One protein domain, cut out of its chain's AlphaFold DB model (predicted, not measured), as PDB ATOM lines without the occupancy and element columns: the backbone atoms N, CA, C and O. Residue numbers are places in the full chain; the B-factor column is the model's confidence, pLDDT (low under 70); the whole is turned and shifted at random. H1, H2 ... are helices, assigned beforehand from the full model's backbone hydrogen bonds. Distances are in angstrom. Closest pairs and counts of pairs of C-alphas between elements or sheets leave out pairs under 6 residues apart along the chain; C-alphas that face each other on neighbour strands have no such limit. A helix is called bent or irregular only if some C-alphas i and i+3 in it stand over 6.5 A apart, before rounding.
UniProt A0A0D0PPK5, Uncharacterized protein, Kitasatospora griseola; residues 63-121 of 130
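This is residues 63 to 121 of the 130 residues of an uncharacterized protein of Kitasatospora griseola (UniProt A0A0D0PPK5). What shape does the chain make? One long helix, H1, is followed by a stretch with no named element, residues 85 to 100, which folds back beside H1 and leads to a second, shorter helix, H2. Residues 100 to 112, of which 101 to 112 belong to H2, and residues 114 to 120 stick out from the body. What is it built of? The printed part has 59 residues with two named helices, H1 then H2, and no named strand; its class is all helix. How full is it? It is extended, with a radius of gyration of the C-alphas of 16.6 A, and flat, spanning 44 by 37 by 13 A.

How does H1, residues 63 to 84, stand to H2, residues 101 to 115? They are apart, with no C-alpha of the one within 8 A of the other. What joins them? A long link of 16 residues does. Are their backbones well formed? In both helices each O i to N i+4 pair is within hydrogen-bond range, and neither helix is bent.

Where is H1? It runs from C-alpha 63 at (30.304, 19.245, 8.404) to C-alpha 84 at (3.789, 25.889, -7.462), 31.6 A. Where is H2? It ends at C-alpha 115, at (37.965, 30.447, -27.147), 21.4 A from C-alpha 101.

How far does it reach? The two C-alphas farthest apart are those of Asn 85 and Pro 117, at 44.6 A. Is anything missing? The printed part, residues 63 to 121, has no cut. Where is confidence low? The mean pLDDT of the printed part is 86.5, and the model is under 70 at residue 104 and residues 119 to 121.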
ATOM      1  N   VAL A  63      31.530  18.780   7.741       92.88
ATOM      2  CA  VAL A  63      30.304  19.245   8.404       92.88
ATOM      3  C   VAL A  63      29.822  20.565   7.802       92.88
ATOM      4  O   VAL A  63      28.641  20.685   7.472       92.88
ATOM      5  N   ALA A  64      30.713  21.529   7.576       92.50
ATOM      6  CA  ALA A  64      30.394  22.802   6.939       92.50
ATOM      7  C   ALA A  64      29.848  22.608   5.514       92.50
ATOM      8  O   ALA A  64      28.847  23.229   5.139       92.50
ATOM      9  N   TYR A  65      30.436  21.695   4.729       92.69
ATOM     10  CA  TYR A  65      29.910  21.352   3.403       92.69
ATOM     11  C   TYR A  65      28.509  20.739   3.462       92.69
ATOM     12  O   TYR A  65      27.644  21.127   2.668       92.69
ATOM     13  N   MET A  66      28.270  19.818   4.398       96.19
ATOM     14  CA  MET A  66      26.959  19.196   4.593       96.19
ATOM     15  C   MET A  66      25.912  20.209   5.054       96.19
ATOM     16  O   MET A  66      24.806  20.231   4.515       96.19
ATOM     17  N   LEU A  67      26.260  21.099   5.985       96.81
ATOM     18  CA  LEU A  67      25.357  22.139   6.472       96.81
ATOM     19  C   LEU A  67      24.980  23.118   5.355       96.81
ATOM     20  O   LEU A  67      23.803  23.431   5.180       96.81
ATOM     21  N   ALA A  68      25.946  23.542   4.538       96.19
ATOM     22  CA  ALA A  68      25.669  24.369   3.367       96.19
ATOM     23  C   ALA A  68      24.742  23.656   2.365       96.19
ATOM     24  O   ALA A  68      23.850  24.275   1.792       96.19
ATOM     25  N   ALA A  69      24.936  22.351   2.135       96.88
ATOM     26  CA  ALA A  69      24.056  21.560   1.270       96.88
ATOM     27  C   ALA A  69      22.637  21.409   1.848       96.88
ATOM     28  O   ALA A  69      21.659  21.456   1.097       96.88
ATOM     29  N   LEU A  70      22.510  21.275   3.169       98.12
ATOM     30  CA  LEU A  70      21.224  21.236   3.858       98.12
ATOM     31  C   LEU A  70      20.477  22.566   3.706       98.12
ATOM     32  O   LEU A  70      19.318  22.563   3.300       98.12
ATOM     33  N   ILE A  71      21.149  23.693   3.962       97.31
ATOM     34  CA  ILE A  71      20.583  25.040   3.788       97.31
ATOM     35  C   ILE A  71      20.092  25.234   2.347       97.31
ATOM     36  O   ILE A  71      18.961  25.672   2.134       97.31
ATOM     37  N   ASP A  72      20.899  24.848   1.355       97.56
ATOM     38  CA  ASP A  72      20.511  24.912  -0.060       97.56
ATOM     39  C   ASP A  72      19.260  24.083  -0.352       97.56
ATOM     40  O   ASP A  72      18.359  24.535  -1.060       97.56
ATOM     41  N   SER A  73      19.195  22.873   0.205       97.69
ATOM     42  CA  SER A  73      18.080  21.946   0.003       97.69
ATOM     43  C   SER A  73      16.791  22.474   0.629       97.69
ATOM     44  O   SER A  73      15.736  22.411  -0.005       97.69
ATOM     45  N   VAL A  74      16.871  23.054   1.829       97.75
ATOM     46  CA  VAL A  74      15.732  23.694   2.503       97.75
ATOM     47  C   VAL A  74      15.241  24.883   1.686       97.75
ATOM     48  O   VAL A  74      14.073  24.914   1.309       97.75
ATOM     49  N   ASN A  75      16.135  25.803   1.312       96.44
ATOM     50  CA  ASN A  75      15.781  26.978   0.512       96.44
ATOM     51  C   ASN A  75      15.125  26.588  -0.817       96.44
ATOM     52  O   ASN A  75      14.111  27.167  -1.209       96.44
ATOM     53  N   MET A  76      15.675  25.584  -1.504       97.19
ATOM     54  CA  MET A  76      15.120  25.076  -2.758       97.19
ATOM     55  C   MET A  76      13.756  24.418  -2.575       97.19
ATOM     56  O   MET A  76      12.866  24.643  -3.393       97.19
ATOM     57  N   THR A  77      13.574  23.641  -1.509       96.75
ATOM     58  CA  THR A  77      12.292  22.997  -1.198       96.75
ATOM     59  C   THR A  77      11.228  24.044  -0.896       96.75
ATOM     60  O   THR A  77      10.144  24.012  -1.478       96.75
ATOM     61  N   THR A  78      11.555  25.029  -0.059       95.00
ATOM     62  CA  THR A  78      10.670  26.154   0.252       95.00
ATOM     63  C   THR A  78      10.298  26.919  -1.015       95.00
ATOM     64  O   THR A  78       9.117  27.121  -1.286       95.00
ATOM     65  N   TRP A  79      11.282  27.283  -1.842       96.19
ATOM     66  CA  TRP A  79      11.028  27.958  -3.114       96.19
ATOM     67  C   TRP A  79      10.130  27.135  -4.043       96.19
ATOM     68  O   TRP A  79       9.217  27.699  -4.646       96.19
ATOM     69  N   ALA A  80      10.351  25.823  -4.148       95.19
ATOM     70  CA  ALA A  80       9.558  24.945  -5.004       95.19
ATOM     71  C   ALA A  80       8.085  24.916  -4.569       95.19
ATOM     72  O   ALA A  80       7.204  25.105  -5.406       95.19
ATOM     73  N   VAL A  81       7.822  24.765  -3.268       95.12
ATOM     74  CA  VAL A  81       6.459  24.764  -2.707       95.12
ATOM     75  C   VAL A  81       5.759  26.104  -2.944       95.12
ATOM     76  O   VAL A  81       4.625  26.133  -3.417       95.12
ATOM     77  N   PHE A  82       6.434  27.228  -2.679       93.00
ATOM     78  CA  PHE A  82       5.855  28.555  -2.923       93.00
ATOM     79  C   PHE A  82       5.604  28.822  -4.410       93.00
ATOM     80  O   PHE A  82       4.598  29.431  -4.771       93.00
ATOM     81  N   SER A  83       6.499  28.358  -5.282       93.81
ATOM     82  CA  SER A  83       6.417  28.617  -6.721       93.81
ATOM     83  C   SER A  83       5.285  27.855  -7.405       93.81
ATOM     84  O   SER A  83       4.760  28.349  -8.397       93.81
ATOM     85  N   GLN A  84       4.870  26.697  -6.878       92.19
ATOM     86  CA  GLN A  84       3.789  25.889  -7.462       92.19
ATOM     87  C   GLN A  84       2.449  26.631  -7.550       92.19
ATOM     88  O   GLN A  84       1.710  26.441  -8.511       92.19
ATOM     89  N   ASN A  85       2.150  27.494  -6.577       86.69
ATOM     90  CA  ASN A  85       0.861  28.189  -6.481       86.69
ATOM     91  C   ASN A  85       0.960  29.697  -6.778       86.69
ATOM     92  O   ASN A  85      -0.019  30.433  -6.643       86.69
ATOM     93  N   ALA A  86       2.140  30.183  -7.171       88.69
ATOM     94  CA  ALA A  86       2.377  31.601  -7.387       88.69
ATOM     95  C   ALA A  86       2.086  32.010  -8.837       88.69
ATOM     96  O   ALA A  86       2.708  31.518  -9.775       88.69
ATOM     97  N   LYS A  87       1.224  33.019  -9.029       89.50
ATOM     98  CA  LYS A  87       1.046  33.682 -10.341       89.50
ATOM     99  C   LYS A  87       2.344  34.322 -10.851       89.50
ATOM    100  O   LYS A  87       2.530  34.478 -12.053       89.50
ATOM    101  N   ARG A  88       3.220  34.731  -9.927       90.62
ATOM    102  CA  ARG A  88       4.577  35.220 -10.190       90.62
ATOM    103  C   ARG A  88       5.516  34.600  -9.157       90.62
ATOM    104  O   ARG A  88       5.533  35.082  -8.024       90.62
ATOM    105  N   PRO A  89       6.230  33.517  -9.499       86.38
ATOM    106  CA  PRO A  89       7.128  32.874  -8.555       86.38
ATOM    107  C   PRO A  89       8.298  33.805  -8.202       86.38
ATOM    108  O   PRO A  89       8.750  34.576  -9.055       86.38
ATOM    109  N   PRO A  90       8.800  33.752  -6.955       88.69
ATOM    110  CA  PRO A  90       9.990  34.492  -6.563       88.69
ATOM    111  C   PRO A  90      11.227  33.976  -7.310       88.69
ATOM    112  O   PRO A  90      11.238  32.869  -7.858       88.69
ATOM    113  N   SER A  91      12.302  34.764  -7.308       92.31
ATOM    114  CA  SER A  91      13.581  34.333  -7.872       92.31
ATOM    115  C   SER A  91      14.075  33.057  -7.192       92.31
ATOM    116  O   SER A  91      14.029  32.942  -5.964       92.31
ATOM    117  N   LYS A  92      14.588  32.121  -7.992       93.50
ATOM    118  CA  LYS A  92      15.191  30.886  -7.493       93.50
ATOM    119  C   LYS A  92      16.335  31.211  -6.519       93.50
ATOM    120  O   LYS A  92      17.181  32.041  -6.867       93.50
ATOM    121  N   PRO A  93      16.383  30.584  -5.329       94.62
ATOM    122  CA  PRO A  93      17.421  30.864  -4.353       94.62
ATOM    123  C   PRO A  93      18.788  30.464  -4.901       94.62
ATOM    124  O   PRO A  93      18.940  29.452  -5.593       94.62
ATOM    125  N   GLN A  94      19.788  31.278  -4.582       93.44
ATOM    126  CA  GLN A  94      21.167  30.977  -4.926       93.44
ATOM    127  C   GLN A  94      21.763  30.011  -3.897       93.44
ATOM    128  O   GLN A  94      21.509  30.175  -2.704       93.44
ATOM    129  N   PRO A  95      22.577  29.031  -4.330       91.81
ATOM    130  CA  PRO A  95      23.287  28.161  -3.404       91.81
ATOM    131  C   PRO A  95      24.250  28.965  -2.532       91.81
ATOM    132  O   PRO A  95      24.955  29.833  -3.069       91.81
ATOM    133  N   PHE A  96      24.344  28.598  -1.256       92.94
ATOM    134  CA  PHE A  96      25.259  29.151  -0.270       92.94
ATOM    135  C   PHE A  96      26.679  29.249  -0.838       92.94
ATOM    136  O   PHE A  96      27.132  28.417  -1.644       92.94
ATOM    137  N   GLU A  97      27.380  30.317  -0.470       89.50
ATOM    138  CA  GLU A  97      28.718  30.569  -0.985       89.50
ATOM    139  C   GLU A  97      29.697  29.531  -0.437       89.50
ATOM    140  O   GLU A  97      29.834  29.354   0.769       89.50
ATOM    141  N   ARG A  98      30.369  28.820  -1.349       89.62
ATOM    142  CA  ARG A  98      31.375  27.800  -1.034       89.62
ATOM    143  C   ARG A  98      32.747  28.240  -1.556       89.62
ATOM    144  O   ARG A  98      32.806  28.843  -2.639       89.62
ATOM    145  N   PRO A  99      33.847  27.890  -0.871       89.50
ATOM    146  CA  PRO A  99      35.205  28.129  -1.335       89.50
ATOM    147  C   PRO A  99      35.427  27.541  -2.723       89.50
ATOM    148  O   PRO A  99      34.788  26.567  -3.127       89.50
ATOM    149  N   GLY A 100      36.296  28.169  -3.509       82.25
ATOM    150  CA  GLY A 100      36.578  27.740  -4.879       82.25
ATOM    151  C   GLY A 100      35.459  27.990  -5.904       82.25
ATOM    152  O   GLY A 100      35.759  28.035  -7.100       82.25
ATOM    153  N   LYS A 101      34.201  28.249  -5.502       79.38
ATOM    154  CA  LYS A 101      33.092  28.531  -6.440       79.38
ATOM    155  C   LYS A 101      33.393  29.764  -7.303       79.38
ATOM    156  O   LYS A 101      33.268  29.690  -8.523       79.38
ATOM    157  N   ARG A 102      33.890  30.847  -6.691       71.69
ATOM    158  CA  ARG A 102      34.287  32.090  -7.383       71.69
ATOM    159  C   ARG A 102      35.488  31.896  -8.316       71.69
ATOM    160  O   ARG A 102      35.497  32.400  -9.434       71.69
ATOM    161  N   LYS A 103      36.491  31.115  -7.900       70.31
ATOM    162  CA  LYS A 103      37.653  30.784  -8.747       70.31
ATOM    163  C   LYS A 103      37.235  29.973  -9.976       70.31
ATOM    164  O   LYS A 103      37.725  30.224 -11.074       70.31
ATOM    165  N   ARG A 104      36.284  29.045  -9.817       69.88
ATOM    166  CA  ARG A 104      35.727  28.260 -10.927       69.88
ATOM    167  C   ARG A 104      34.968  29.131 -11.929       69.88
ATOM    168  O   ARG A 104      35.142  28.939 -13.127       69.88
ATOM    169  N   THR A 105      34.166  30.093 -11.465       72.00
ATOM    170  CA  THR A 105      33.435  31.004 -12.364       72.00
ATOM    171  C   THR A 105      34.374  31.920 -13.143       72.00
ATOM    172  O   THR A 105      34.169  32.099 -14.339       72.00
ATOM    173  N   ILE A 106      35.433  32.440 -12.506       72.56
ATOM    174  CA  ILE A 106      36.446  33.266 -13.184       72.56
ATOM    175  C   ILE A 106      37.171  32.450 -14.257       72.56
ATOM    176  O   ILE A 106      37.216  32.872 -15.405       72.56
ATOM    177  N   ARG A 107      37.647  31.240 -13.931       71.88
ATOM    178  CA  ARG A 107      38.306  30.365 -14.918       71.88
ATOM    179  C   ARG A 107      37.397  30.013 -16.094       71.88
ATOM    180  O   ARG A 107      37.856  29.988 -17.233       71.88
ATOM    181  N   ALA A 108      36.116  29.746 -15.839       74.44
ATOM    182  CA  ALA A 108      35.144  29.489 -16.899       74.44
ATOM    183  C   ALA A 108      34.970  30.715 -17.809       74.44
ATOM    184  O   ALA A 108      35.012  30.575 -19.028       74.44
ATOM    185  N   ALA A 109      34.859  31.915 -17.230       76.31
ATOM    186  CA  ALA A 109      34.791  33.164 -17.984       76.31
ATOM    187  C   ALA A 109      36.069  33.414 -18.806       76.31
ATOM    188  O   ALA A 109      35.981  33.695 -19.996       76.31
ATOM    189  N   GLU A 110      37.254  33.229 -18.219       76.31
ATOM    190  CA  GLU A 110      38.539  33.338 -18.923       76.31
ATOM    191  C   GLU A 110      38.652  32.335 -20.077       76.31
ATOM    192  O   GLU A 110      39.153  32.668 -21.147       76.31
ATOM    193  N   THR A 111      38.164  31.109 -19.882       78.88
ATOM    194  CA  THR A 111      38.167  30.069 -20.920       78.88
ATOM    195  C   THR A 111      37.252  30.462 -22.075       78.88
ATOM    196  O   THR A 111      37.652  30.339 -23.231       78.88
ATOM    197  N   LEU A 112      36.059  30.985 -21.779       78.56
ATOM    198  CA  LEU A 112      35.119  31.478 -22.786       78.56
ATOM    199  C   LEU A 112      35.697  32.658 -23.575       78.56
ATOM    200  O   LEU A 112      35.576  32.678 -24.795       78.56
ATOM    201  N   LEU A 113      36.376  33.596 -22.904       79.94
ATOM    202  CA  LEU A 113      37.059  34.720 -23.556       79.94
ATOM    203  C   LEU A 113      38.208  34.248 -24.462       79.94
ATOM    204  O   LEU A 113      38.372  34.764 -25.559       79.94
ATOM    205  N   ARG A 114      38.983  33.241 -24.037       75.56
ATOM    206  CA  ARG A 114      40.087  32.680 -24.840       75.56
ATOM    207  C   ARG A 114      39.611  31.957 -26.101       75.56
ATOM    208  O   ARG A 114      40.296  32.015 -27.114       75.56
ATOM    209  N   HIS A 115      38.477  31.259 -26.034       78.88
ATOM    210  CA  HIS A 115      37.965  30.447 -27.147       78.88
ATOM    211  C   HIS A 115      36.981  31.195 -28.050       78.88
ATOM    212  O   HIS A 115      36.602  30.670 -29.094       78.88
ATOM    213  N   ASN A 116      36.567  32.408 -27.676       80.19
ATOM    214  CA  ASN A 116      35.671  33.223 -28.479       80.19
ATOM    215  C   ASN A 116      36.347  34.552 -28.866       80.19
ATOM    216  O   ASN A 116      36.333  35.492 -28.070       80.19
ATOM    217  N   PRO A 117      36.890  34.671 -30.093       70.69
ATOM    218  CA  PRO A 117      37.605  35.867 -30.548       70.69
ATOM    219  C   PRO A 117      36.726  37.129 -30.639       70.69
ATOM    220  O   PRO A 117      37.253  38.224 -30.812       70.69
ATOM    221  N   HIS A 118      35.401  37.002 -30.500       73.62
ATOM    222  CA  HIS A 118      34.454  38.121 -30.492       73.62
ATOM    223  C   HIS A 118      33.891  38.446 -29.103       73.62
ATOM    224  O   HIS A 118      33.004  39.292 -28.984       73.62
ATOM    225  N   ALA A 119      34.351  37.779 -28.041       69.75
ATOM    226  CA  ALA A 119      33.848  38.046 -26.703       69.75
ATOM    227  C   ALA A 119      34.392  39.385 -26.178       69.75
ATOM    228  O   ALA A 119      35.555  39.509 -25.801       69.75
ATOM    229  N   VAL A 120      33.525  40.399 -26.153       68.81
ATOM    230  CA  VAL A 120      33.825  41.728 -25.608       68.81
ATOM    231  C   VAL A 120      33.382  41.770 -24.139       68.81
ATOM    232  O   VAL A 120      32.284  41.287 -23.837       68.81
ATOM    233  N   PRO A 121      34.181  42.333 -23.210       67.75
ATOM    234  CA  PRO A 121      33.744  42.554 -21.834       67.75
ATOM    235  C   PRO A 121      32.410  43.307 -21.796       67.75
ATOM    236  O   PRO A 121      32.202  44.248 -22.565       67.75
TER     237      PRO A 121